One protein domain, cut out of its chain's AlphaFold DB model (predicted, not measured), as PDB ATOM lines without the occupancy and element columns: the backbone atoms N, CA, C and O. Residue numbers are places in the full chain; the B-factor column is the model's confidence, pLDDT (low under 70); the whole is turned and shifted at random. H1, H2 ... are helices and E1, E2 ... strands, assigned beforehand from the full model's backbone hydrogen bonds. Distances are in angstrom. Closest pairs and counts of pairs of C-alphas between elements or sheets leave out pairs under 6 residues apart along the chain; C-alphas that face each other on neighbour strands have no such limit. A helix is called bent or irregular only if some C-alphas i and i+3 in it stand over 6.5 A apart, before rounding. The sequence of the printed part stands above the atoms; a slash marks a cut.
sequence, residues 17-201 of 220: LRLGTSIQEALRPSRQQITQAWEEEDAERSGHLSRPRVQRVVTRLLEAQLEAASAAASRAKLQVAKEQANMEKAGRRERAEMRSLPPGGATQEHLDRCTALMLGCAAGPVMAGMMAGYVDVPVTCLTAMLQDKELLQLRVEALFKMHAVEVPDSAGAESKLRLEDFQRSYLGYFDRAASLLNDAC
ATOM      1  N   LEU A  17     139.729  74.079  86.037       81.19
ATOM      2  CA  LEU A  17     138.332  74.446  85.838       81.19
ATOM      3  C   LEU A  17     137.456  73.918  86.981       81.19
ATOM      4  O   LEU A  17     136.680  74.673  87.561       81.19
ATOM      5  N   ARG A  18     137.630  72.644  87.364       80.12
ATOM      6  CA  ARG A  18     136.895  72.032  88.481       80.12
ATOM      7  C   ARG A  18     137.192  72.706  89.816       80.12
ATOM      8  O   ARG A  18     136.277  72.857  90.623       80.12
ATOM      9  N   LEU A  19     138.433  73.133  90.045       80.44
ATOM     10  CA  LEU A  19     138.807  73.916  91.220       80.44
ATOM     11  C   LEU A  19     138.085  75.269  91.229       80.44
ATOM     12  O   LEU A  19     137.496  75.639  92.240       80.44
ATOM     13  N   GLY A  20     138.080  75.977  90.099       83.19
ATOM     14  CA  GLY A  20     137.370  77.243  89.944       83.19
ATOM     15  C   GLY A  20     135.866  77.123  90.193       83.19
ATOM     16  O   GLY A  20     135.304  77.922  90.941       83.19
ATOM     17  N   THR A  21     135.225  76.096  89.630       82.25
ATOM     18  CA  THR A  21     133.808  75.793  89.880       82.25
ATOM     19  C   THR A  21     133.566  75.433  91.344       82.25
ATOM     20  O   THR A  21     132.638  75.953  91.952       82.25
ATOM     21  N   SER A  22     134.435  74.620  91.953       80.38
ATOM     22  CA  SER A  22     134.322  74.262  93.371       80.38
ATOM     23  C   SER A  22     134.457  75.482  94.285       80.38
ATOM     24  O   SER A  22     133.682  75.620  95.227       80.38
ATOM     25  N   ILE A  23     135.377  76.402  93.985       79.00
ATOM     26  CA  ILE A  23     135.499  77.692  94.675       79.00
ATOM     27  C   ILE A  23     134.207  78.496  94.518       79.00
ATOM     28  O   ILE A  23     133.677  78.999  95.505       79.00
ATOM     29  N   GLN A  24     133.669  78.603  93.304       84.50
ATOM     30  CA  GLN A  24     132.439  79.351  93.064       84.50
ATOM     31  C   GLN A  24     131.245  78.758  93.824       84.50
ATOM     32  O   GLN A  24     130.471  79.501  94.416       84.50
ATOM     33  N   GLU A  25     131.088  77.438  93.837       84.81
ATOM     34  CA  GLU A  25     129.950  76.779  94.483       84.81
ATOM     35  C   GLU A  25     130.080  76.745  96.008       84.81
ATOM     36  O   GLU A  25     129.108  77.003  96.716       84.81
ATOM     37  N   ALA A  26     131.274  76.446  96.524       84.12
ATOM     38  CA  ALA A  26     131.488  76.260  97.956       84.12
ATOM     39  C   ALA A  26     131.747  77.572  98.705       84.12
ATOM     40  O   ALA A  26     131.452  77.652  99.897       84.12
ATOM     41  N   LEU A  27     132.318  78.584  98.039       88.56
ATOM     42  CA  LEU A  27     132.774  79.811  98.698       88.56
ATOM     43  C   LEU A  27     131.898  81.026  98.425       88.56
ATOM     44  O   LEU A  27     132.012  82.003  99.155       88.56
ATOM     45  N   ARG A  28     131.029  81.030  97.413       92.75
ATOM     46  CA  ARG A  28     130.240  82.224  97.078       92.75
ATOM     47  C   ARG A  28     129.163  82.488  98.136       92.75
ATOM     48  O   ARG A  28     128.297  81.638  98.338       92.75
ATOM     49  N   PRO A  29     129.149  83.668  98.781       94.75
ATOM     50  CA  PRO A  29     128.108  83.978  99.746       94.75
ATOM     51  C   PRO A  29     126.809  84.331  99.020       94.75
ATOM     52  O   PRO A  29     126.802  84.791  97.871       94.75
ATOM     53  N   SER A  30     125.689  84.172  99.710       96.00
ATOM     54  CA  SER A  30     124.410  84.667  99.220       96.00
ATOM     55  C   SER A  30     124.347  86.195  99.316       96.00
ATOM     56  O   SER A  30     124.999  86.825 100.151       96.00
ATOM     57  N   ARG A  31     123.502  86.819  98.486       96.56
ATOM     58  CA  ARG A  31     123.223  88.264  98.602       96.56
ATOM     59  C   ARG A  31     122.711  88.634  99.992       96.56
ATOM     60  O   ARG A  31     123.076  89.683 100.500       96.56
ATOM     61  N   GLN A  32     121.919  87.755 100.602       97.25
ATOM     62  CA  GLN A  32     121.394  87.947 101.948       97.25
ATOM     63  C   GLN A  32     122.515  87.997 102.993       97.25
ATOM     64  O   GLN A  32     122.497  88.884 103.835       97.25
ATOM     65  N   GLN A  33     123.513  87.110 102.903       97.06
ATOM     66  CA  GLN A  33     124.680  87.144 103.794       97.06
ATOM     67  C   GLN A  33     125.470  88.448 103.638       97.06
ATOM     68  O   GLN A  33     125.882  89.036 104.634       97.06
ATOM     69  N   ILE A  34     125.637  88.936 102.401       97.88
ATOM     70  CA  ILE A  34     126.296  90.226 102.149       97.88
ATOM     71  C   ILE A  34     125.499  91.383 102.758       97.88
ATOM     72  O   ILE A  34     126.081  92.221 103.438       97.88
ATOM     73  N   THR A  35     124.186  91.432 102.519       97.81
ATOM     74  CA  THR A  35     123.315  92.470 103.088       97.81
ATOM     75  C   THR A  35     123.365  92.450 104.611       97.81
ATOM     76  O   THR A  35     123.547  93.499 105.212       97.81
ATOM     77  N   GLN A  36     123.291  91.273 105.231       97.50
ATOM     78  CA  GLN A  36     123.364  91.145 106.683       97.50
ATOM     79  C   GLN A  36     124.691  91.684 107.236       97.50
ATOM     80  O   GLN A  36     124.688  92.536 108.120       97.50
ATOM     81  N   ALA A  37     125.830  91.249 106.683       97.88
ATOM     82  CA  ALA A  37     127.142  91.726 107.125       97.88
ATOM     83  C   ALA A  37     127.310  93.242 106.916       97.88
ATOM     84  O   ALA A  37     127.972  93.912 107.708       97.88
ATOM     85  N   TRP A  38     126.706  93.789 105.857       98.19
ATOM     86  CA  TRP A  38     126.681  95.224 105.600       98.19
ATOM     87  C   TRP A  38     125.854  95.986 106.631       98.19
ATOM     88  O   TRP A  38     126.337  96.966 107.183       98.19
ATOM     89  N   GLU A  39     124.624  95.545 106.899       97.12
ATOM     90  CA  GLU A  39     123.706  96.180 107.852       97.12
ATOM     91  C   GLU A  39     124.282  96.211 109.269       97.12
ATOM     92  O   GLU A  39     124.138  97.211 109.971       97.12
ATOM     93  N   GLU A  40     124.991  95.155 109.676       97.06
ATOM     94  CA  GLU A  40     125.701  95.117 110.958       97.06
ATOM     95  C   GLU A  40     126.799  96.187 111.047       97.06
ATOM     96  O   GLU A  40     127.067  96.719 112.125       97.06
ATOM     97  N   GLU A  41     127.437  96.520 109.922       97.56
ATOM     98  CA  GLU A  41     128.418  97.596 109.854       97.56
ATOM     99  C   GLU A  41     127.802  98.952 109.517       97.56
ATOM    100  O   GLU A  41     128.501  99.924 109.745       97.56
ATOM    101  N   ASP A  42     126.556  99.072 109.039       96.56
ATOM    102  CA  ASP A  42     125.837 100.322 108.703       96.56
ATOM    103  C   ASP A  42     124.740 100.644 109.735       96.56
ATOM    104  O   ASP A  42     123.562 100.777 109.410       96.56
ATOM    105  N   ALA A  43     125.129 100.789 111.008       93.56
ATOM    106  CA  ALA A  43     124.201 101.064 112.114       93.56
ATOM    107  C   ALA A  43     123.282 102.287 111.888       93.56
ATOM    108  O   ALA A  43     122.154 102.317 112.375       93.56
ATOM    109  N   GLU A  44     123.753 103.281 111.133       93.38
ATOM    110  CA  GLU A  44     123.012 104.507 110.807       93.38
ATOM    111  C   GLU A  44     122.044 104.325 109.631       93.38
ATOM    112  O   GLU A  44     121.250 105.221 109.350       93.38
ATOM    113  N   ARG A  45     122.091 103.172 108.947       93.31
ATOM    114  CA  ARG A  45     121.305 102.863 107.742       93.31
ATOM    115  C   ARG A  45     121.463 103.929 106.662       93.31
ATOM    116  O   ARG A  45     120.508 104.307 105.984       93.31
ATOM    117  N   SER A  46     122.686 104.421 106.520       92.06
ATOM    118  CA  SER A  46     123.034 105.456 105.552       92.06
ATOM    119  C   SER A  46     123.046 104.930 104.111       92.06
ATOM    120  O   SER A  46     123.049 105.718 103.162       92.06
ATOM    121  N   GLY A  47     123.099 103.604 103.933       93.31
ATOM    122  CA  GLY A  47     123.288 102.936 102.647       93.31
ATOM    123  C   GLY A  47     124.726 103.015 102.125       93.31
ATOM    124  O   GLY A  47     125.004 102.528 101.027       93.31
ATOM    125  N   HIS A  48     125.642 103.620 102.888       94.94
ATOM    126  CA  HIS A  48     127.007 103.908 102.465       94.94
ATOM    127  C   HIS A  48     128.015 103.564 103.565       94.94
ATOM    128  O   HIS A  48     127.853 103.946 104.719       94.94
ATOM    129  N   LEU A  49     129.119 102.910 103.207       96.56
ATOM    130  CA  LEU A  49     130.184 102.588 104.155       96.56
ATOM    131  C   LEU A  49     131.506 103.247 103.766       96.56
ATOM    132  O   LEU A  49     131.879 103.302 102.592       96.56
ATOM    133  N   SER A  50     132.231 103.729 104.777       95.56
ATOM    134  CA  SER A  50     133.613 104.185 104.637       95.56
ATOM    135  C   SER A  50     134.562 103.004 104.440       95.56
ATOM    136  O   SER A  50     134.228 101.847 104.719       95.56
ATOM    137  N   ARG A  51     135.782 103.286 103.980       95.69
ATOM    138  CA  ARG A  51     136.780 102.250 103.677       95.69
ATOM    139  C   ARG A  51     137.050 101.285 104.845       95.69
ATOM    140  O   ARG A  51     136.980 100.077 104.612       95.69
ATOM    141  N   PRO A  52     137.270 101.749 106.093       96.12
ATOM    142  CA  PRO A  52     137.498 100.841 107.219       96.12
ATOM    143  C   PRO A  52     136.285  99.958 107.539       96.12
ATOM    144  O   PRO A  52     136.452  98.813 107.951       96.12
ATOM    145  N   ARG A  53     135.060 100.468 107.337       97.25
ATOM    146  CA  ARG A  53     133.821  99.696 107.530       97.25
ATOM    147  C   ARG A  53     133.688  98.609 106.469       97.25
ATOM    148  O   ARG A  53     133.469  97.455 106.815       97.25
ATOM    149  N   VAL A  54     133.918  98.938 105.196       97.56
ATOM    150  CA  VAL A  54     133.910  97.947 104.103       97.56
ATOM    151  C   VAL A  54     134.950  96.851 104.332       97.56
ATOM    152  O   VAL A  54     134.660  95.680 104.107       97.56
ATOM    153  N   GLN A  55     136.141  97.197 104.827       97.19
ATOM    154  CA  GLN A  55     137.151  96.198 105.177       97.19
ATOM    155  C   GLN A  55     136.643  95.223 106.249       97.19
ATOM    156  O   GLN A  55     136.814  94.017 106.092       97.19
ATOM    157  N   ARG A  56     135.952  95.714 107.286       97.81
ATOM    158  CA  ARG A  56     135.326  94.846 108.299       97.81
ATOM    159  C   ARG A  56     134.221  93.963 107.725       97.81
ATOM    160  O   ARG A  56     134.176  92.788 108.077       97.81
ATOM    161  N   VAL A  57     133.399  94.477 106.805       97.94
ATOM    162  CA  VAL A  57     132.399  93.663 106.087       97.94
ATOM    163  C   VAL A  57     133.077  92.514 105.336       97.94
ATOM    164  O   VAL A  57     132.646  91.370 105.446       97.94
ATOM    165  N   VAL A  58     134.160  92.791 104.599       96.94
ATOM    166  CA  VAL A  58     134.917  91.759 103.866       96.94
ATOM    167  C   VAL A  58     135.472  90.700 104.814       96.94
ATOM    168  O   VAL A  58     135.297  89.513 104.547       96.94
ATOM    169  N   THR A  59     136.105  91.116 105.913       97.00
ATOM    170  CA  THR A  59     136.647  90.196 106.920       97.00
ATOM    171  C   THR A  59     135.554  89.314 107.516       97.00
ATOM    172  O   THR A  59     135.699  88.096 107.513       97.00
ATOM    173  N   ARG A  60     134.425  89.900 107.939       97.25
ATOM    174  CA  ARG A  60     133.310  89.151 108.539       97.25
ATOM    175  C   ARG A  60     132.703  88.143 107.567       97.25
ATOM    176  O   ARG A  60     132.377  87.027 107.962       97.25
ATOM    177  N   LEU A  61     132.572  88.512 106.291       97.06
ATOM    178  CA  LEU A  61     132.108  87.581 105.263       97.06
ATOM    179  C   LEU A  61     133.062  86.393 105.120       97.06
ATOM    180  O   LEU A  61     132.596  85.256 105.145       97.06
ATOM    181  N   LEU A  62     134.373  86.640 105.052       96.06
ATOM    182  CA  LEU A  62     135.378  85.577 104.952       96.06
ATOM    183  C   LEU A  62     135.378  84.659 106.177       96.06
ATOM    184  O   LEU A  62     135.464  83.444 106.018       96.06
ATOM    185  N   GLU A  63     135.238  85.213 107.380       96.75
ATOM    186  CA  GLU A  63     135.126  84.440 108.624       96.75
ATOM    187  C   GLU A  63     133.875  83.551 108.625       96.75
ATOM    188  O   GLU A  63     133.974  82.347 108.862       96.75
ATOM    189  N   ALA A  64     132.710  84.107 108.279       95.62
ATOM    190  CA  ALA A  64     131.461  83.351 108.205       95.62
ATOM    191  C   ALA A  64     131.515  82.248 107.133       95.62
ATOM    192  O   ALA A  64     131.038  81.129 107.342       95.62
ATOM    193  N   GLN A  65     132.122  82.537 105.980       94.81
ATOM    194  CA  GLN A  65     132.352  81.551 104.925       94.81
ATOM    195  C   GLN A  65     133.309  80.450 105.391       94.81
ATOM    196  O   GLN A  65     133.081  79.279 105.085       94.81
ATOM    197  N   LEU A  66     134.353  80.798 106.150       95.25
ATOM    198  CA  LEU A  66     135.342  79.848 106.661       95.25
ATOM    199  C   LEU A  66     134.712  78.896 107.673       95.25
ATOM    200  O   LEU A  66     134.942  77.686 107.601       95.25
ATOM    201  N   GLU A  67     133.878  79.416 108.568       95.62
ATOM    202  CA  GLU A  67     133.116  78.607 109.517       95.62
ATOM    203  C   GLU A  67     132.162  77.651 108.785       95.62
ATOM    204  O   GLU A  67     132.172  76.440 109.033       95.62
ATOM    205  N   ALA A  68     131.392  78.162 107.819       92.81
ATOM    206  CA  ALA A  68     130.462  77.358 107.033       92.81
ATOM    207  C   ALA A  68     131.176  76.248 106.239       92.81
ATOM    208  O   ALA A  68     130.734  75.092 106.261       92.81
ATOM    209  N   ALA A  69     132.294  76.576 105.584       91.69
ATOM    210  CA  ALA A  69     133.116  75.629 104.835       91.69
ATOM    211  C   ALA A  69     133.728  74.561 105.753       91.69
ATOM    212  O   ALA A  69     133.653  73.372 105.449       91.69
ATOM    213  N   SER A  70     134.252  74.958 106.915       94.25
ATOM    214  CA  SER A  70     134.832  74.036 107.902       94.25
ATOM    215  C   SER A  70     133.786  73.067 108.456       94.25
ATOM    216  O   SER A  70     134.033  71.861 108.584       94.25
ATOM    217  N   ALA A  71     132.578  73.565 108.728       93.50
ATOM    218  CA  ALA A  71     131.459  72.741 109.161       93.50
ATOM    219  C   ALA A  71     131.002  71.775 108.053       93.50
ATOM    220  O   ALA A  71     130.711  70.610 108.331       93.50
ATOM    221  N   ALA A  72     130.957  72.226 106.795       89.62
ATOM    222  CA  ALA A  72     130.622  71.381 105.649       89.62
ATOM    223  C   ALA A  72     131.663  70.273 105.422       89.62
ATOM    224  O   ALA A  72     131.285  69.105 105.317       89.62
ATOM    225  N   ALA A  73     132.953  70.613 105.442       90.38
ATOM    226  CA  ALA A  73     134.053  69.659 105.324       90.38
ATOM    227  C   ALA A  73     134.004  68.602 106.437       90.38
ATOM    228  O   ALA A  73     134.106  67.403 106.175       90.38
ATOM    229  N   SER A  74     133.752  69.029 107.678       93.12
ATOM    230  CA  SER A  74     133.607  68.125 108.828       93.12
ATOM    231  C   SER A  74     132.432  67.155 108.664       93.12
ATOM    232  O   SER A  74     132.576  65.957 108.917       93.12
ATOM    233  N   ARG A  75     131.273  67.640 108.191       92.50
ATOM    234  CA  ARG A  75     130.107  66.785 107.897       92.50
ATOM    235  C   ARG A  75     130.406  65.776 106.790       92.50
ATOM    236  O   ARG A  75     130.075  64.602 106.954       92.50
ATOM    237  N   ALA A  76     131.051  66.209 105.709       89.12
ATOM    238  CA  ALA A  76     131.413  65.342 104.591       89.12
ATOM    239  C   ALA A  76     132.391  64.237 105.024       89.12
ATOM    240  O   ALA A  76     132.148  63.062 104.763       89.12
ATOM    241  N   LYS A  77     133.441  64.585 105.782       90.75
ATOM    242  CA  LYS A  77     134.392  63.614 106.354       90.75
ATOM    243  C   LYS A  77     133.697  62.584 107.241       90.75
ATOM    244  O   LYS A  77     133.954  61.388 107.123       90.75
ATOM    245  N   LEU A  78     132.782  63.031 108.104       93.56
ATOM    246  CA  LEU A  78     132.010  62.136 108.962       93.56
ATOM    247  C   LEU A  78     131.101  61.201 108.152       93.56
ATOM    248  O   LEU A  78     130.964  60.030 108.502       93.56
ATOM    249  N   GLN A  79     130.468  61.701 107.090       91.12
ATOM    250  CA  GLN A  79     129.642  60.882 106.207       91.12
ATOM    251  C   GLN A  79     130.476  59.794 105.522       91.12
ATOM    252  O   GLN A  79     130.109  58.624 105.598       91.12
ATOM    253  N   VAL A  80     131.626  60.151 104.951       89.81
ATOM    254  CA  VAL A  80     132.540  59.191 104.317       89.81
ATOM    255  C   VAL A  80     133.016  58.136 105.321       89.81
ATOM    256  O   VAL A  80     133.003  56.945 105.021       89.81
ATOM    257  N   ALA A  81     133.353  58.539 106.550       90.50
ATOM    258  CA  ALA A  81     133.725  57.597 107.606       90.50
ATOM    259  C   ALA A  81     132.583  56.618 107.950       90.50
ATOM    260  O   ALA A  81     132.822  55.426 108.156       90.50
ATOM    261  N   LYS A  82     131.327  57.091 107.977       93.25
ATOM    262  CA  LYS A  82     130.146  56.234 108.180       93.25
ATOM    263  C   LYS A  82     129.941  55.265 107.017       93.25
ATOM    264  O   LYS A  82     129.656  54.092 107.252       93.25
ATOM    265  N   GLU A  83     130.085  55.736 105.783       91.50
ATOM    266  CA  GLU A  83     129.973  54.909 104.580       91.50
ATOM    267  C   GLU A  83     131.047  53.814 104.559       91.50
ATOM    268  O   GLU A  83     130.722  52.646 104.343       91.50
ATOM    269  N   GLN A  84     132.293  54.152 104.906       91.44
ATOM    270  CA  GLN A  84     133.378  53.183 105.048       91.44
ATOM    271  C   GLN A  84     133.074  52.136 106.131       91.44
ATOM    272  O   GLN A  84     133.183  50.936 105.879       91.44
ATOM    273  N   ALA A  85     132.626  52.559 107.318       93.00
ATOM    274  CA  ALA A  85     132.278  51.637 108.400       93.00
ATOM    275  C   ALA A  85     131.123  50.690 108.014       93.00
ATOM    276  O   ALA A  85     131.152  49.496 108.330       93.00
ATOM    277  N   ASN A  86     130.116  51.202 107.302       92.56
ATOM    278  CA  ASN A  86     129.003  50.400 106.795       92.56
ATOM    279  C   ASN A  86     129.467  49.383 105.748       92.56
ATOM    280  O   ASN A  86     129.047  48.225 105.800       92.56
ATOM    281  N   MET A  87     130.360  49.786 104.843       92.62
ATOM    282  CA  MET A  87     130.941  48.908 103.831       92.62
ATOM    283  C   MET A  87     131.759  47.781 104.468       92.62
ATOM    284  O   MET A  87     131.577  46.616 104.119       92.62
ATOM    285  N   GLU A  88     132.579  48.089 105.475       93.81
ATOM    286  CA  GLU A  88     133.311  47.075 106.236       93.81
ATOM    287  C   GLU A  88     132.378  46.109 106.964       93.81
ATOM    288  O   GLU A  88     132.613  44.897 106.974       93.81
ATOM    289  N   LYS A  89     131.311  46.626 107.583       95.50
ATOM    290  CA  LYS A  89     130.308  45.801 108.260       95.50
ATOM    291  C   LYS A  89     129.613  44.865 107.271       95.50
ATOM    292  O   LYS A  89     129.480  43.679 107.572       95.50
ATOM    293  N   ALA A  90     129.225  45.367 106.099       93.25
ATOM    294  CA  ALA A  90     128.652  44.562 105.024       93.25
ATOM    295  C   ALA A  90     129.644  43.489 104.546       93.25
ATOM    296  O   ALA A  90     129.303  42.310 104.510       93.25
ATOM    297  N   GLY A  91     130.906  43.860 104.316       92.69
ATOM    298  CA  GLY A  91     131.968  42.929 103.936       92.69
ATOM    299  C   GLY A  91     132.262  41.855 104.990       92.69
ATOM    300  O   GLY A  91     132.628  40.732 104.649       92.69
ATOM    301  N   ARG A  92     132.121  42.155 106.288       94.00
ATOM    302  CA  ARG A  92     132.228  41.148 107.364       94.00
ATOM    303  C   ARG A  92     131.022  40.214 107.379       94.00
ATOM    304  O   ARG A  92     131.210  39.008 107.515       94.00
ATOM    305  N   ARG A  93     129.815  40.764 107.228       95.38
ATOM    306  CA  ARG A  93     128.563  40.001 107.217       95.38
ATOM    307  C   ARG A  93     128.522  39.009 106.055       95.38
ATOM    308  O   ARG A  93     128.347  37.826 106.298       95.38
ATOM    309  N   GLU A  94     128.779  39.468 104.837       93.19
ATOM    310  CA  GLU A  94     128.753  38.632 103.626       93.19
ATOM    311  C   GLU A  94     129.803  37.509 103.687       93.19
ATOM    312  O   GLU A  94     129.520  36.357 103.366       93.19
ATOM    313  N   ARG A  95     130.998  37.784 104.231       92.19
ATOM    314  CA  ARG A  95     132.002  36.734 104.485       92.19
ATOM    315  C   ARG A  95     131.558  35.720 105.538       92.19
ATOM    316  O   ARG A  95     131.908  34.548 105.424       92.19
ATOM    317  N   ALA A  96     130.853  36.153 106.582       94.75
ATOM    318  CA  ALA A  96     130.317  35.247 107.595       94.75
ATOM    319  C   ALA A  96     129.205  34.361 107.013       94.75
ATOM    320  O   ALA A  96     129.221  33.153 107.238       94.75
ATOM    321  N   GLU A  97     128.310  34.941 106.210       93.38
ATOM    322  CA  GLU A  97     127.255  34.218 105.494       93.38
ATOM    323  C   GLU A  97     127.864  33.190 104.527       93.38
ATOM    324  O   GLU A  97     127.529  32.009 104.615       93.38
ATOM    325  N   MET A  98     128.863  33.566 103.717       93.81
ATOM    326  CA  MET A  98     129.557  32.629 102.822       93.81
ATOM    327  C   MET A  98     130.217  31.466 103.583       93.81
ATOM    328  O   MET A  98     130.128  30.320 103.152       93.81
ATOM    329  N   ARG A  99     130.854  31.732 104.733       92.44
ATOM    330  CA  ARG A  99     131.485  30.692 105.572       92.44
ATOM    331  C   ARG A  99     130.487  29.730 106.212       92.44
ATOM    332  O   ARG A  99     130.889  28.643 106.610       92.44
ATOM    333  N   SER A 100     129.229  30.141 106.351       95.12
ATOM    334  CA  SER A 100     128.167  29.298 106.906       95.12
ATOM    335  C   SER A 100     127.555  28.339 105.880       95.12
ATOM    336  O   SER A 100     126.830  27.421 106.263       95.12
ATOM    337  N   LEU A 101     127.852  28.525 104.589       93.88
ATOM    338  CA  LEU A 101     127.372  27.645 103.529       93.88
ATOM    339  C   LEU A 101     128.080  26.280 103.582       93.88
ATOM    340  O   LEU A 101     129.270  26.207 103.902       93.88
ATOM    341  N   PRO A 102     127.380  25.184 103.235       95.25
ATOM    342  CA  PRO A 102     128.001  23.871 103.132       95.25
ATOM    343  C   PRO A 102     129.056  23.842 102.008       95.25
ATOM    344  O   PRO A 102     128.995  24.660 101.082       95.25
ATOM    345  N   PRO A 103     129.999  22.882 102.029       92.69
ATOM    346  CA  PRO A 103     130.956  22.695 100.940       92.69
ATOM    347  C   PRO A 103     130.247  22.577  99.581       92.69
ATOM    348  O   PRO A 103     129.352  21.753  99.414       92.69
ATOM    349  N   GLY A 104     130.629  23.426  98.619       91.69
ATOM    350  CA  GLY A 104     129.999  23.495  97.292       91.69
ATOM    351  C   GLY A 104     128.695  24.307  97.214       91.69
ATOM    352  O   GLY A 104     128.151  24.455  96.128       91.69
ATOM    353  N   GLY A 105     128.204  24.863  98.328       92.69
ATOM    354  CA  GLY A 105     126.981  25.676  98.371       92.69
ATOM    355  C   GLY A 105     127.159  27.148  97.974       92.69
ATOM    356  O   GLY A 105     126.174  27.874  97.858       92.69
ATOM    357  N   ALA A 106     128.395  27.618  97.783       93.94
ATOM    358  CA  ALA A 106     128.665  28.986  97.347       93.94
ATOM    359  C   ALA A 106     128.439  29.131  95.836       93.94
ATOM    360  O   ALA A 106     129.049  28.425  95.037       93.94
ATOM    361  N   THR A 107     127.580  30.073  95.446       95.19
ATOM    362  CA  THR A 107     127.391  30.460  94.047       95.19
ATOM    363  C   THR A 107     128.482  31.441  93.614       95.19
ATOM    364  O   THR A 107     129.117  32.091  94.450       95.19
ATOM    365  N   GLN A 108     128.669  31.597  92.302       94.12
ATOM    366  CA  GLN A 108     129.577  32.609  91.754       94.12
ATOM    367  C   GLN A 108     129.200  34.024  92.221       94.12
ATOM    368  O   GLN A 108     130.073  34.801  92.584       94.12
ATOM    369  N   GLU A 109     127.903  34.328  92.317       94.31
ATOM    370  CA  GLU A 109     127.423  35.628  92.797       94.31
ATOM    371  C   GLU A 109     127.881  35.924  94.236       94.31
ATOM    372  O   GLU A 109     128.292  37.047  94.535       94.31
ATOM    373  N   HIS A 110     127.872  34.925  95.131       92.62
ATOM    374  CA  HIS A 110     128.378  35.097  96.497       92.62
ATOM    375  C   HIS A 110     129.874  35.434  96.512       92.62
ATOM    376  O   HIS A 110     130.319  36.283  97.293       92.62
ATOM    377  N   LEU A 111     130.652  34.780  95.645       93.50
ATOM    378  CA  LEU A 111     132.087  35.022  95.516       93.50
ATOM    379  C   LEU A 111     132.364  36.413  94.935       93.50
ATOM    380  O   LEU A 111     133.178  37.150  95.495       93.50
ATOM    381  N   ASP A 112     131.652  36.805  93.878       94.88
ATOM    382  CA  ASP A 112     131.809  38.107  93.224       94.88
ATOM    383  C   ASP A 112     131.433  39.249  94.172       94.88
ATOM    384  O   ASP A 112     132.183  40.217  94.312       94.88
ATOM    385  N   ARG A 113     130.323  39.114  94.909       93.00
ATOM    386  CA  ARG A 113     129.884  40.107  95.899       93.00
ATOM    387  C   ARG A 113     130.895  40.272  97.031       93.00
ATOM    388  O   ARG A 113     131.243  41.398  97.390       93.00
ATOM    389  N   CYS A 114     131.401  39.169  97.586       93.00
ATOM    390  CA  CYS A 114     132.432  39.224  98.622       93.00
ATOM    391  C   CYS A 114     133.743  39.823  98.105       93.00
ATOM    392  O   CYS A 114     134.376  40.604  98.818       93.00
ATOM    393  N   THR A 115     134.132  39.494  96.873       93.62
ATOM    394  CA  THR A 115     135.310  40.076  96.220       93.62
ATOM    395  C   THR A 115     135.138  41.582  96.042       93.62
ATOM    396  O   THR A 115     136.005  42.342  96.467       93.62
ATOM    397  N   ALA A 116     133.996  42.032  95.516       94.19
ATOM    398  CA  ALA A 116     133.686  43.448  95.342       94.19
ATOM    399  C   ALA A 116     133.718  44.216  96.673       94.19
ATOM    400  O   ALA A 116     134.340  45.272  96.764       94.19
ATOM    401  N   LEU A 117     133.116  43.665  97.732       91.31
ATOM    402  CA  LEU A 117     133.140  44.276  99.063       91.31
ATOM    403  C   LEU A 117     134.547  44.330  99.659       91.31
ATOM    404  O   LEU A 117     134.895  45.314 100.305       91.31
ATOM    405  N   MET A 118     135.368  43.302  99.445       92.62
ATOM    406  CA  MET A 118     136.748  43.273  99.929       92.62
ATOM    407  C   MET A 118     137.616  44.316  99.217       92.62
ATOM    408  O   MET A 118     138.325  45.068  99.887       92.62
ATOM    409  N   LEU A 119     137.486  44.430  97.892       93.56
ATOM    410  CA  LEU A 119     138.130  45.487  97.111       93.56
ATOM    411  C   LEU A 119     137.661  46.878  97.559       93.56
ATOM    412  O   LEU A 119     138.489  47.757  97.786       93.56
ATOM    413  N   GLY A 120     136.354  47.062  97.765       90.50
ATOM    414  CA  GLY A 120     135.784  48.309  98.279       90.50
ATOM    415  C   GLY A 120     136.334  48.687  99.657       90.50
ATOM    416  O   GLY A 120     136.753  49.823  99.860       90.50
ATOM    417  N   CYS A 121     136.424  47.730 100.586       90.94
ATOM    418  CA  CYS A 121     137.004  47.956 101.913       90.94
ATOM    419  C   CYS A 121     138.493  48.325 101.842       90.94
ATOM    420  O   CYS A 121     138.944  49.168 102.612       90.94
ATOM    421  N   ALA A 122     139.253  47.713 100.929       91.69
ATOM    422  CA  ALA A 122     140.670  48.015 100.743       91.69
ATOM    423  C   ALA A 122     140.896  49.405 100.119       91.69
ATOM    424  O   ALA A 122     141.821  50.114 100.509       91.69
ATOM    425  N   ALA A 123     140.036  49.812  99.180       91.31
ATOM    426  CA  ALA A 123     140.101  51.121  98.530       91.31
ATOM    427  C   ALA A 123     139.493  52.258  99.375       91.31
ATOM    428  O   ALA A 123     139.853  53.421  99.190       91.31
ATOM    429  N   GLY A 124     138.589  51.939 100.307       87.88
ATOM    430  CA  GLY A 124     137.864  52.892 101.153       87.88
ATOM    431  C   GLY A 124     138.750  53.948 101.827       87.88
ATOM    432  O   GLY A 124     138.500  55.136 101.621       87.88
ATOM    433  N   PRO A 125     139.822  53.566 102.551       87.88
ATOM    434  CA  PRO A 125     140.733  54.524 103.180       87.88
ATOM    435  C   PRO A 125     141.396  55.496 102.194       87.88
ATOM    436  O   PRO A 125     141.551  56.677 102.504       87.88
ATOM    437  N   VAL A 126     141.768  55.024 100.998       88.88
ATOM    438  CA  VAL A 126     142.392  55.863  99.962       88.88
ATOM    439  C   VAL A 126     141.382  56.877  99.432       88.88
ATOM    440  O   VAL A 126     141.677  58.071  99.385       88.88
ATOM    441  N   MET A 127     140.167  56.424  99.104       86.62
ATOM    442  CA  MET A 127     139.087  57.313  98.670       86.62
ATOM    443  C   MET A 127     138.740  58.340  99.752       86.62
ATOM    444  O   MET A 127     138.575  59.516  99.440       86.62
ATOM    445  N   ALA A 128     138.695  57.932 101.023       83.44
ATOM    446  CA  ALA A 128     138.440  58.835 102.138       83.44
ATOM    447  C   ALA A 128     139.534  59.899 102.292       83.44
ATOM    448  O   ALA A 128     139.214  61.072 102.476       83.44
ATOM    449  N   GLY A 129     140.809  59.520 102.156       85.50
ATOM    450  CA  GLY A 129     141.931  60.461 102.171       85.50
ATOM    451  C   GLY A 129     141.877  61.461 101.013       85.50
ATOM    452  O   GLY A 129     142.027  62.663 101.225       85.50
ATOM    453  N   MET A 130     141.585  60.989  99.798       85.62
ATOM    454  CA  MET A 130     141.421  61.866  98.634       85.62
ATOM    455  C   MET A 130     140.239  62.825  98.813       85.62
ATOM    456  O   MET A 130     140.383  64.025  98.589       85.62
ATOM    457  N   MET A 131     139.088  62.320  99.266       84.81
ATOM    458  CA  MET A 131     137.907  63.142  99.531       84.81
ATOM    459  C   MET A 131     138.166  64.167 100.631       84.81
ATOM    460  O   MET A 131     137.778  65.316 100.462       84.81
ATOM    461  N   ALA A 132     138.860  63.787 101.710       83.25
ATOM    462  CA  ALA A 132     139.280  64.708 102.762       83.25
ATOM    463  C   ALA A 132     140.095  65.878 102.185       83.25
ATOM    464  O   ALA A 132     139.809  67.028 102.505       83.25
ATOM    465  N   GLY A 133     141.031  65.590 101.275       84.75
ATOM    466  CA  GLY A 133     141.787  66.616 100.560       84.75
ATOM    467  C   GLY A 133     140.889  67.570  99.770       84.75
ATOM    468  O   GLY A 133     141.006  68.781  99.924       84.75
ATOM    469  N   TYR A 134     139.950  67.046  98.975       85.19
ATOM    470  CA  TYR A 134     139.039  67.880  98.178       85.19
ATOM    471  C   TYR A 134     138.098  68.738  99.028       85.19
ATOM    472  O   TYR A 134     137.870  69.901  98.696       85.19
ATOM    473  N   VAL A 135     137.558  68.203 100.127       87.31
ATOM    474  CA  VAL A 135     136.618  68.957 100.976       87.31
ATOM    475  C   VAL A 135     137.301  70.053 101.798       87.31
ATOM    476  O   VAL A 135     136.623  70.977 102.236       87.31
ATOM    477  N   ASP A 136     138.621  69.981 101.983       91.25
ATOM    478  CA  ASP A 136     139.406  70.991 102.706       91.25
ATOM    479  C   ASP A 136     139.915  72.128 101.811       91.25
ATOM    480  O   ASP A 136     140.380  73.152 102.321       91.25
ATOM    481  N   VAL A 137     139.819  71.997 100.484       89.88
ATOM    482  CA  VAL A 137     140.247  73.045  99.545       89.88
ATOM    483  C   VAL A 137     139.567  74.392  99.840       89.88
ATOM    484  O   VAL A 137     140.288  75.379 100.001       89.88
ATOM    485  N   PRO A 138     138.229  74.475 100.001       90.38
ATOM    486  CA  PRO A 138     137.562  75.742 100.295       90.38
ATOM    487  C   PRO A 138     138.055  76.380 101.606       90.38
ATOM    488  O   PRO A 138     138.318  77.582 101.653       90.38
ATOM    489  N   VAL A 139     138.248  75.565 102.652       93.81
ATOM    490  CA  VAL A 139     138.777  75.999 103.958       93.81
ATOM    491  C   VAL A 139     140.184  76.570 103.801       93.81
ATOM    492  O   VAL A 139     140.482  77.644 104.321       93.81
ATOM    493  N   THR A 140     141.034  75.886 103.037       93.25
ATOM    494  CA  THR A 140     142.418  76.303 102.785       93.25
ATOM    495  C   THR A 140     142.465  77.628 102.026       93.25
ATOM    496  O   THR A 140     143.172  78.545 102.441       93.25
ATOM    497  N   CYS A 141     141.668  77.773 100.961       91.06
ATOM    498  CA  CYS A 141     141.586  79.008 100.181       91.06
ATOM    499  C   CYS A 141     141.114  80.196 101.031       91.06
ATOM    500  O   CYS A 141     141.744  81.252 101.005       91.06
ATOM    501  N   LEU A 142     140.040  80.031 101.809       92.81
ATOM    502  CA  LEU A 142     139.534  81.094 102.682       92.81
ATOM    503  C   LEU A 142     140.519  81.452 103.796       92.81
ATOM    504  O   LEU A 142     140.693  82.630 104.091       92.81
ATOM    505  N   THR A 143     141.191  80.458 104.384       95.38
ATOM    506  CA  THR A 143     142.225  80.688 105.405       95.38
ATOM    507  C   THR A 143     143.364  81.528 104.836       95.38
ATOM    508  O   THR A 143     143.749  82.523 105.445       95.38
ATOM    509  N   ALA A 144     143.858  81.175 103.644       95.00
ATOM    510  CA  ALA A 144     144.902  81.934 102.964       95.00
ATOM    511  C   ALA A 144     144.448  83.372 102.657       95.00
ATOM    512  O   ALA A 144     145.161  84.321 102.972       95.00
ATOM    513  N   MET A 145     143.230  83.547 102.126       92.44
ATOM    514  CA  MET A 145     142.660  84.874 101.860       92.44
ATOM    515  C   MET A 145     142.510  85.723 103.127       92.44
ATOM    516  O   MET A 145     142.734  86.927 103.077       92.44
ATOM    517  N   LEU A 146     142.111  85.123 104.251       94.94
ATOM    518  CA  LEU A 146     141.910  85.832 105.515       94.94
ATOM    519  C   LEU A 146     143.243  86.231 106.173       94.94
ATOM    520  O   LEU A 146     143.328  87.272 106.826       94.94
ATOM    521  N   GLN A 147     144.287  85.416 106.004       96.62
ATOM    522  CA  GLN A 147     145.625  85.681 106.541       96.62
ATOM    523  C   GLN A 147     146.396  86.730 105.725       96.62
ATOM    524  O   GLN A 147     147.213  87.457 106.295       96.62
ATOM    525  N   ASP A 148     146.114  86.853 104.427       96.62
ATOM    526  CA  ASP A 148     146.734  87.837 103.537       96.62
ATOM    527  C   ASP A 148     146.101  89.235 103.688       96.62
ATOM    528  O   ASP A 148     145.279  89.700 102.892       96.62
ATOM    529  N   LYS A 149     146.485  89.923 104.768       94.75
ATOM    530  CA  LYS A 149     145.978  91.263 105.105       94.75
ATOM    531  C   LYS A 149     146.278  92.304 104.025       94.75
ATOM    532  O   LYS A 149     145.475  93.217 103.837       94.75
ATOM    533  N   GLU A 150     147.414  92.175 103.343       95.69
ATOM    534  CA  GLU A 150     147.836  93.097 102.289       95.69
ATOM    535  C   GLU A 150     146.928  92.962 101.067       95.69
ATOM    536  O   GLU A 150     146.366  93.955 100.600       95.69
ATOM    537  N   LEU A 151     146.677  91.732 100.611       92.81
ATOM    538  CA  LEU A 151     145.762  91.479  99.503       92.81
ATOM    539  C   LEU A 151     144.336  91.951  99.815       92.81
ATOM    540  O   LEU A 151     143.674  92.534  98.951       92.81
ATOM    541  N   LEU A 152     143.855  91.745 101.048       93.50
ATOM    542  CA  LEU A 152     142.549  92.256 101.474       93.50
ATOM    543  C   LEU A 152     142.489  93.784 101.437       93.50
ATOM    544  O   LEU A 152     141.495  94.343 100.969       93.50
ATOM    545  N   GLN A 153     143.545  94.463 101.886       94.69
ATOM    546  CA  GLN A 153     143.624  95.918 101.828       94.69
ATOM    547  C   GLN A 153     143.620  96.417 100.379       94.69
ATOM    548  O   GLN A 153     142.769  97.235 100.026       94.69
ATOM    549  N   LEU A 154     144.492  95.879  99.521       95.06
ATOM    550  CA  LEU A 154     144.566  96.236  98.099       95.06
ATOM    551  C   LEU A 154     143.230  96.013  97.387       95.06
ATOM    552  O   LEU A 154     142.801  96.822  96.562       95.06
ATOM    553  N   ARG A 155     142.523  94.936  97.738       93.00
ATOM    554  CA  ARG A 155     141.191  94.647  97.208       93.00
ATOM    555  C   ARG A 155     140.180  95.723  97.595       93.00
ATOM    556  O   ARG A 155     139.410  96.165  96.742       93.00
ATOM    557  N   VAL A 156     140.164  96.148  98.856       95.25
ATOM    558  CA  VAL A 156     139.276  97.225  99.314       95.25
ATOM    559  C   VAL A 156     139.654  98.554  98.658       95.25
ATOM    560  O   VAL A 156     138.776  99.291  98.215       95.25
ATOM    561  N   GLU A 157     140.940  98.856  98.515       94.62
ATOM    562  CA  GLU A 157     141.396 100.061  97.817       94.62
ATOM    563  C   GLU A 157     140.949 100.080  96.351       94.62
ATOM    564  O   GLU A 157     140.411 101.087  95.884       94.62
ATOM    565  N   ALA A 158     141.079  98.954  95.645       93.12
ATOM    566  CA  ALA A 158     140.601  98.811  94.275       93.12
ATOM    567  C   ALA A 158     139.081  99.019  94.166       93.12
ATOM    568  O   ALA A 158     138.627  99.701  93.246       93.12
ATOM    569  N   LEU A 159     138.290  98.500  95.118       93.81
ATOM    570  CA  LEU A 159     136.838  98.727  95.168       93.81
ATOM    571  C   LEU A 159     136.499 100.219  95.232       93.81
ATOM    572  O   LEU A 159     135.673 100.697  94.456       93.81
ATOM    573  N   PHE A 160     137.157 100.964  96.122       95.06
ATOM    574  CA  PHE A 160     136.923 102.403  96.257       95.06
ATOM    575  C   PHE A 160     137.410 103.178  95.034       95.06
ATOM    576  O   PHE A 160     136.739 104.104  94.599       95.06
ATOM    577  N   LYS A 161     138.525 102.777  94.420       93.06
ATOM    578  CA  LYS A 161     139.002 103.413  93.187       93.06
ATOM    579  C   LYS A 161     137.998 103.290  92.033       93.06
ATOM    580  O   LYS A 161     137.910 104.195  91.213       93.06
ATOM    581  N   MET A 162     137.267 102.177  91.956       91.12
ATOM    582  CA  MET A 162     136.320 101.909  90.865       91.12
ATOM    583  C   MET A 162     134.908 102.446  91.123       91.12
ATOM    584  O   MET A 162     134.207 102.775  90.168       91.12
ATOM    585  N   HIS A 163     134.471 102.485  92.383       92.25
ATOM    586  CA  HIS A 163     133.052 102.646  92.723       92.25
ATOM    587  C   HIS A 163     132.768 103.668  93.827       92.25
ATOM    588  O   HIS A 163     131.609 103.826  94.208       92.25
ATOM    589  N   ALA A 164     133.782 104.337  94.384       88.69
ATOM    590  CA  ALA A 164     133.524 105.307  95.438       88.69
ATOM    591  C   ALA A 164     132.674 106.477  94.935       88.69
ATOM    592  O   ALA A 164     132.874 107.008  93.844       88.69
ATOM    593  N   VAL A 165     131.762 106.904  95.799       87.94
ATOM    594  CA  VAL A 165     131.025 108.152  95.676       87.94
ATOM    595  C   VAL A 165     131.601 109.112  96.706       87.94
ATOM    596  O   VAL A 165     131.777 108.748  97.872       87.94
ATOM    597  N   GLU A 166     131.907 110.334  96.287       86.69
ATOM    598  CA  GLU A 166     132.270 111.397  97.218       86.69
ATOM    599  C   GLU A 166     131.006 111.920  97.890       86.69
ATOM    600  O   GLU A 166     130.096 112.429  97.232       86.69
ATOM    601  N   VAL A 167     130.940 111.764  99.209       80.00
ATOM    602  CA  VAL A 167     129.865 112.342 100.007       80.00
ATOM    603  C   VAL A 167     130.428 113.592 100.676       80.00
ATOM    604  O   VAL A 167     131.391 113.470 101.439       80.00
ATOM    605  N   PRO A 168     129.884 114.788 100.386       78.56
ATOM    606  CA  PRO A 168     130.330 116.004 101.043       78.56
ATOM    607  C   PRO A 168     130.009 115.903 102.535       78.56
ATOM    608  O   PRO A 168     128.843 115.809 102.916       78.56
ATOM    609  N   ASP A 169     131.049 115.898 103.363       74.31
ATOM    610  CA  ASP A 169     130.944 115.975 104.814       74.31
ATOM    611  C   ASP A 169     131.517 117.315 105.299       74.31
ATOM    612  O   ASP A 169     132.322 117.977 104.639       74.31
ATOM    613  N   SER A 170     131.098 117.703 106.494       64.19
ATOM    614  CA  SER A 170     131.466 118.904 107.241       64.19
ATOM    615  C   SER A 170     132.985 119.092 107.385       64.19
ATOM    616  O   SER A 170     133.448 120.215 107.569       64.19
ATOM    617  N   ALA A 171     133.758 117.999 107.305       69.00
ATOM    618  CA  ALA A 171     135.218 117.960 107.431       69.00
ATOM    619  C   ALA A 171     135.965 117.738 106.095       69.00
ATOM    620  O   ALA A 171     137.195 117.668 106.089       69.00
ATOM    621  N   GLY A 172     135.248 117.625 104.971       73.06
ATOM    622  CA  GLY A 172     135.794 117.300 103.650       73.06
ATOM    623  C   GLY A 172     134.984 116.216 102.931       73.06
ATOM    624  O   GLY A 172     134.109 115.585 103.515       73.06
ATOM    625  N   ALA A 173     135.260 115.995 101.644       79.50
ATOM    626  CA  ALA A 173     134.647 114.897 100.901       79.50
ATOM    627  C   ALA A 173     135.262 113.559 101.343       79.50
ATOM    628  O   ALA A 173     136.448 113.315 101.123       79.50
ATOM    629  N   GLU A 174     134.465 112.686 101.965       86.12
ATOM    630  CA  GLU A 174     134.882 111.315 102.264       86.12
ATOM    631  C   GLU A 174     134.394 110.384 101.147       86.12
ATOM    632  O   GLU A 174     133.219 110.394 100.764       86.12
ATOM    633  N   SER A 175     135.293 109.551 100.625       91.81
ATOM    634  CA  SER A 175     134.924 108.486  99.695       91.81
ATOM    635  C   SER A 175     134.134 107.400 100.427       91.81
ATOM    636  O   SER A 175     134.654 106.775 101.356       91.81
ATOM    637  N   LYS A 176     132.908 107.123  99.977       94.12
ATOM    638  CA  LYS A 176     132.039 106.067 100.519       94.12
ATOM    639  C   LYS A 176     131.612 105.092  99.422       94.12
ATOM    640  O   LYS A 176     131.576 105.444  98.246       94.12
ATOM    641  N   LEU A 177     131.297 103.857  99.804       96.38
ATOM    642  CA  LEU A 177     130.843 102.801  98.894       96.38
ATOM    643  C   LEU A 177     129.381 102.449  99.179       96.38
ATOM    644  O   LEU A 177     128.989 102.408 100.344       96.38
ATOM    645  N   ARG A 178     128.592 102.174  98.135       96.50
ATOM    646  CA  ARG A 178     127.201 101.701  98.244       96.50
ATOM    647  C   ARG A 178     127.119 100.182  98.339       96.50
ATOM    648  O   ARG A 178     127.982  99.475  97.807       96.50
ATOM    649  N   LEU A 179     126.046  99.682  98.952       96.31
ATOM    650  CA  LEU A 179     125.794  98.245  99.078       96.31
ATOM    651  C   LEU A 179     125.720  97.553  97.709       96.31
ATOM    652  O   LEU A 179     126.296  96.480  97.536       96.31
ATOM    653  N   GLU A 180     125.040  98.142  96.724       96.19
ATOM    654  CA  GLU A 180     124.846  97.518  95.411       96.19
ATOM    655  C   GLU A 180     126.171  97.330  94.663       96.19
ATOM    656  O   GLU A 180     126.401  96.280  94.052       96.19
ATOM    657  N   ASP A 181     127.054  98.327  94.739       96.19
ATOM    658  CA  ASP A 181     128.373  98.289  94.109       96.19
ATOM    659  C   ASP A 181     129.288  97.288  94.819       96.19
ATOM    660  O   ASP A 181     129.958  96.479  94.165       96.19
ATOM    661  N   PHE A 182     129.238  97.259  96.156       96.88
ATOM    662  CA  PHE A 182     129.927  96.244  96.943       96.88
ATOM    663  C   PHE A 182     129.452  94.833  96.580       96.88
ATOM    664  O   PHE A 182     130.276  93.985  96.242       96.88
ATOM    665  N   GLN A 183     128.140  94.578  96.570       96.50
ATOM    666  CA  GLN A 183     127.572  93.276  96.214       96.50
ATOM    667  C   GLN A 183     127.991  92.833  94.814       96.50
ATOM    668  O   GLN A 183     128.416  91.691  94.629       96.50
ATOM    669  N   ARG A 184     127.868  93.723  93.821       95.69
ATOM    670  CA  ARG A 184     128.226  93.420  92.432       95.69
ATOM    671  C   ARG A 184     129.695  93.034  92.325       95.69
ATOM    672  O   ARG A 184     130.010  92.014  91.714       95.69
ATOM    673  N   SER A 185     130.586  93.816  92.929       94.31
ATOM    674  CA  SER A 185     132.017  93.551  92.834       94.31
ATOM    675  C   SER A 185     132.454  92.345  93.674       94.31
ATOM    676  O   SER A 185     133.297  91.565  93.230       94.31
ATOM    677  N   TYR A 186     131.878  92.154  94.865       94.12
ATOM    678  CA  TYR A 186     132.213  91.037  95.747       94.12
ATOM    679  C   TYR A 186     131.776  89.696  95.148       94.12
ATOM    680  O   TYR A 186     132.571  88.760  95.121       94.12
ATOM    681  N   LEU A 187     130.562  89.611  94.595       94.50
ATOM    682  CA  LEU A 187     130.082  88.406  93.906       94.50
ATOM    683  C   LEU A 187     130.817  88.165  92.585       94.50
ATOM    684  O   LEU A 187     131.196  87.032  92.294       94.50
ATOM    685  N   GLY A 188     131.098  89.232  91.831       92.44
ATOM    686  CA  GLY A 188     131.813  89.143  90.558       92.44
ATOM    687  C   GLY A 188     133.217  88.542  90.677       92.44
ATOM    688  O   GLY A 188     133.730  88.004  89.702       92.44
ATOM    689  N   TYR A 189     133.842  88.591  91.856       87.75
ATOM    690  CA  TYR A 189     135.091  87.873  92.115       87.75
ATOM    691  C   TYR A 189     134.921  86.353  92.017       87.75
ATOM    692  O   TYR A 189     135.690  85.705  91.314       87.75
ATOM    693  N   PHE A 190     133.906  85.794  92.683       89.31
ATOM    694  CA  PHE A 190     133.652  84.351  92.660       89.31
ATOM    695  C   PHE A 190     133.206  83.895  91.273       89.31
ATOM    696  O   PHE A 190     133.631  82.844  90.808       89.31
ATOM    697  N   ASP A 191     132.421  84.724  90.582       88.81
ATOM    698  CA  ASP A 191     131.934  84.419  89.234       88.81
ATOM    699  C   ASP A 191     133.070  84.403  88.188       88.81
ATOM    700  O   ASP A 191     132.967  83.716  87.174       88.81
ATOM    701  N   ARG A 192     134.180  85.116  88.437       88.19
ATOM    702  CA  ARG A 192     135.367  85.132  87.560       88.19
ATOM    703  C   ARG A 192     136.475  84.169  87.983       88.19
ATOM    704  O   ARG A 192     137.423  83.996  87.219       88.19
ATOM    705  N   ALA A 193     136.385  83.551  89.161       84.56
ATOM    706  CA  ALA A 193     137.475  82.763  89.740       84.56
ATOM    707  C   ALA A 193     137.963  81.651  88.796       84.56
ATOM    708  O   ALA A 193     139.164  81.517  88.578       84.56
ATOM    709  N   ALA A 194     137.042  80.909  88.173       81.81
ATOM    710  CA  ALA A 194     137.391  79.834  87.243       81.81
ATOM    711  C   ALA A 194     138.153  80.329  86.001       81.81
ATOM    712  O   ALA A 194     139.158  79.731  85.624       81.81
ATOM    713  N   SER A 195     137.714  81.444  85.404       85.62
ATOM    714  CA  SER A 195     138.396  82.045  84.249       85.62
ATOM    715  C   SER A 195     139.795  82.528  84.626       85.62
ATOM    716  O   SER A 195     140.753  82.206  83.939       85.62
ATOM    717  N   LEU A 196     139.928  83.240  85.751       85.69
ATOM    718  CA  LEU A 196     141.207  83.806  86.190       85.69
ATOM    719  C   LEU A 196     142.247  82.723  86.505       85.69
ATOM    720  O   LEU A 196     143.424  82.895  86.198       85.69
ATOM    721  N   LEU A 197     141.817  81.606  87.098       82.38
ATOM    722  CA  LEU A 197     142.697  80.465  87.350       82.38
ATOM    723  C   LEU A 197     143.135  79.793  86.044       82.38
ATOM    724  O   LEU A 197     144.302  79.438  85.902       82.38
ATOM    725  N   ASN A 198     142.222  79.650  85.081       82.50
ATOM    726  CA  ASN A 198     142.548  79.096  83.772       82.50
ATOM    727  C   ASN A 198     143.555  79.979  83.016       82.50
ATOM    728  O   ASN A 198     144.535  79.471  82.471       82.50
ATOM    729  N   ASP A 199     143.365  81.296  83.040       82.50
ATOM    730  CA  ASP A 199     144.268  82.248  82.388       82.50
ATOM    731  C   ASP A 199     145.664  82.209  83.034       82.50
ATOM    732  O   ASP A 199     146.672  82.102  82.339       82.50
ATOM    733  N   ALA A 200     145.745  82.192  84.368       79.19
ATOM    734  CA  ALA A 200     147.020  82.150  85.088       79.19
ATOM    735  C   ALA A 200     147.860  80.893  84.788       79.19
ATOM    736  O   ALA A 200     149.089  80.951  84.821       79.19
ATOM    737  N   CYS A 201     147.214  79.764  84.490       74.50
ATOM    738  CA  CYS A 201     147.890  78.500  84.197       74.50
ATOM    739  C   CYS A 201     148.182  78.274  82.707       74.50
ATOM    740  O   CYS A 201     148.920  77.347  82.380       74.50
TER     741      CYS A 201
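This is residues 17 to 201 of the 220 residues of the protein "Hypothetical protein" of Symbiodinium necroappetens (UniProt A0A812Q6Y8). A small head, with a three-stranded sheet at its tip and the helices H2, H5 and H6a, sits at one end of a long helical hairpin of H3 and the bent H4. H1 packs across the hairpin's side, with the last arm, H6b, packed on H1. The 185 printed residues hold six named helices and three named strands, in the order H1 H2 E1 H3 H4 H5 E2 E3 H6, mostly helix; the sheet, E1 E3 E2, is antiparallel. The whole is an extended rod, spanning 96 by 37 by 23 A, with a radius of gyration of the C-alphas of 25.7 A.

The strands are E1, residues 48 to 50, E2, 165 to 169, and E3, 172 to 178, 18.6 A long. H3, residues 51 to 100, is 73.5 A long, from C-alpha 51 at (136.780, 102.250, 103.677) to C-alpha 100 at (128.167, 29.298, 106.906). H4, residues 108 to 147, was assigned as one helix by its hydrogen bonds but is bent, with C-alphas 122 and 125 7.0 A apart; its arms are H4a, 108 to 122, 21.0 A, and H4b, 125 to 147, 31.7 A. H4b is irregular, with C-alphas 135 and 138 6.9 A apart. H1 is residues 17 to 27, H2 31 to 41, and H5 149 to 163. H6, residues 179 to 201, likewise assigned as one helix by its hydrogen bonds, is bent, with C-alphas 191 and 194 7.4 A apart; its arms are H6a, 179 to 191, and H6b, 194 to 201, which ends with C-alpha 201 at (147.890, 78.500, 84.197).

In the sheet, N 49 and O 177 of E1 and E3 are 2.9 A apart, within hydrogen-bond range, as are N 165 and O 176 of the hairpin E2 and E3, 2.9 A. H2, H3, H5 and H6a only graze the sheet. H2 touches H3, closest C-alphas Ala 37 and Val 57, 5.7 A. H3 and H4b touch, opposite ways at a shallow tilt of 7 degrees, closest C-alphas Ala 73 and Val 135, 5.1 A. H1 touches H6b at a steep tilt of 45 degrees, closest C-alphas Gly 20 and Ala 194, 3.7 A. Every O i to N i+4 pair is within hydrogen-bond range in H1, H2, H3, H4a, H5 and H6b, against 17 of 19 in H4b and 8 of 9 in H6a.

The C-alphas of Pro 103 and Ser 170, the two farthest apart, are 96.4 A apart. Residues 99 to 105 stand free. The printed part has no cut, and no link is long. Residues 170 to 171 have pLDDT under 70.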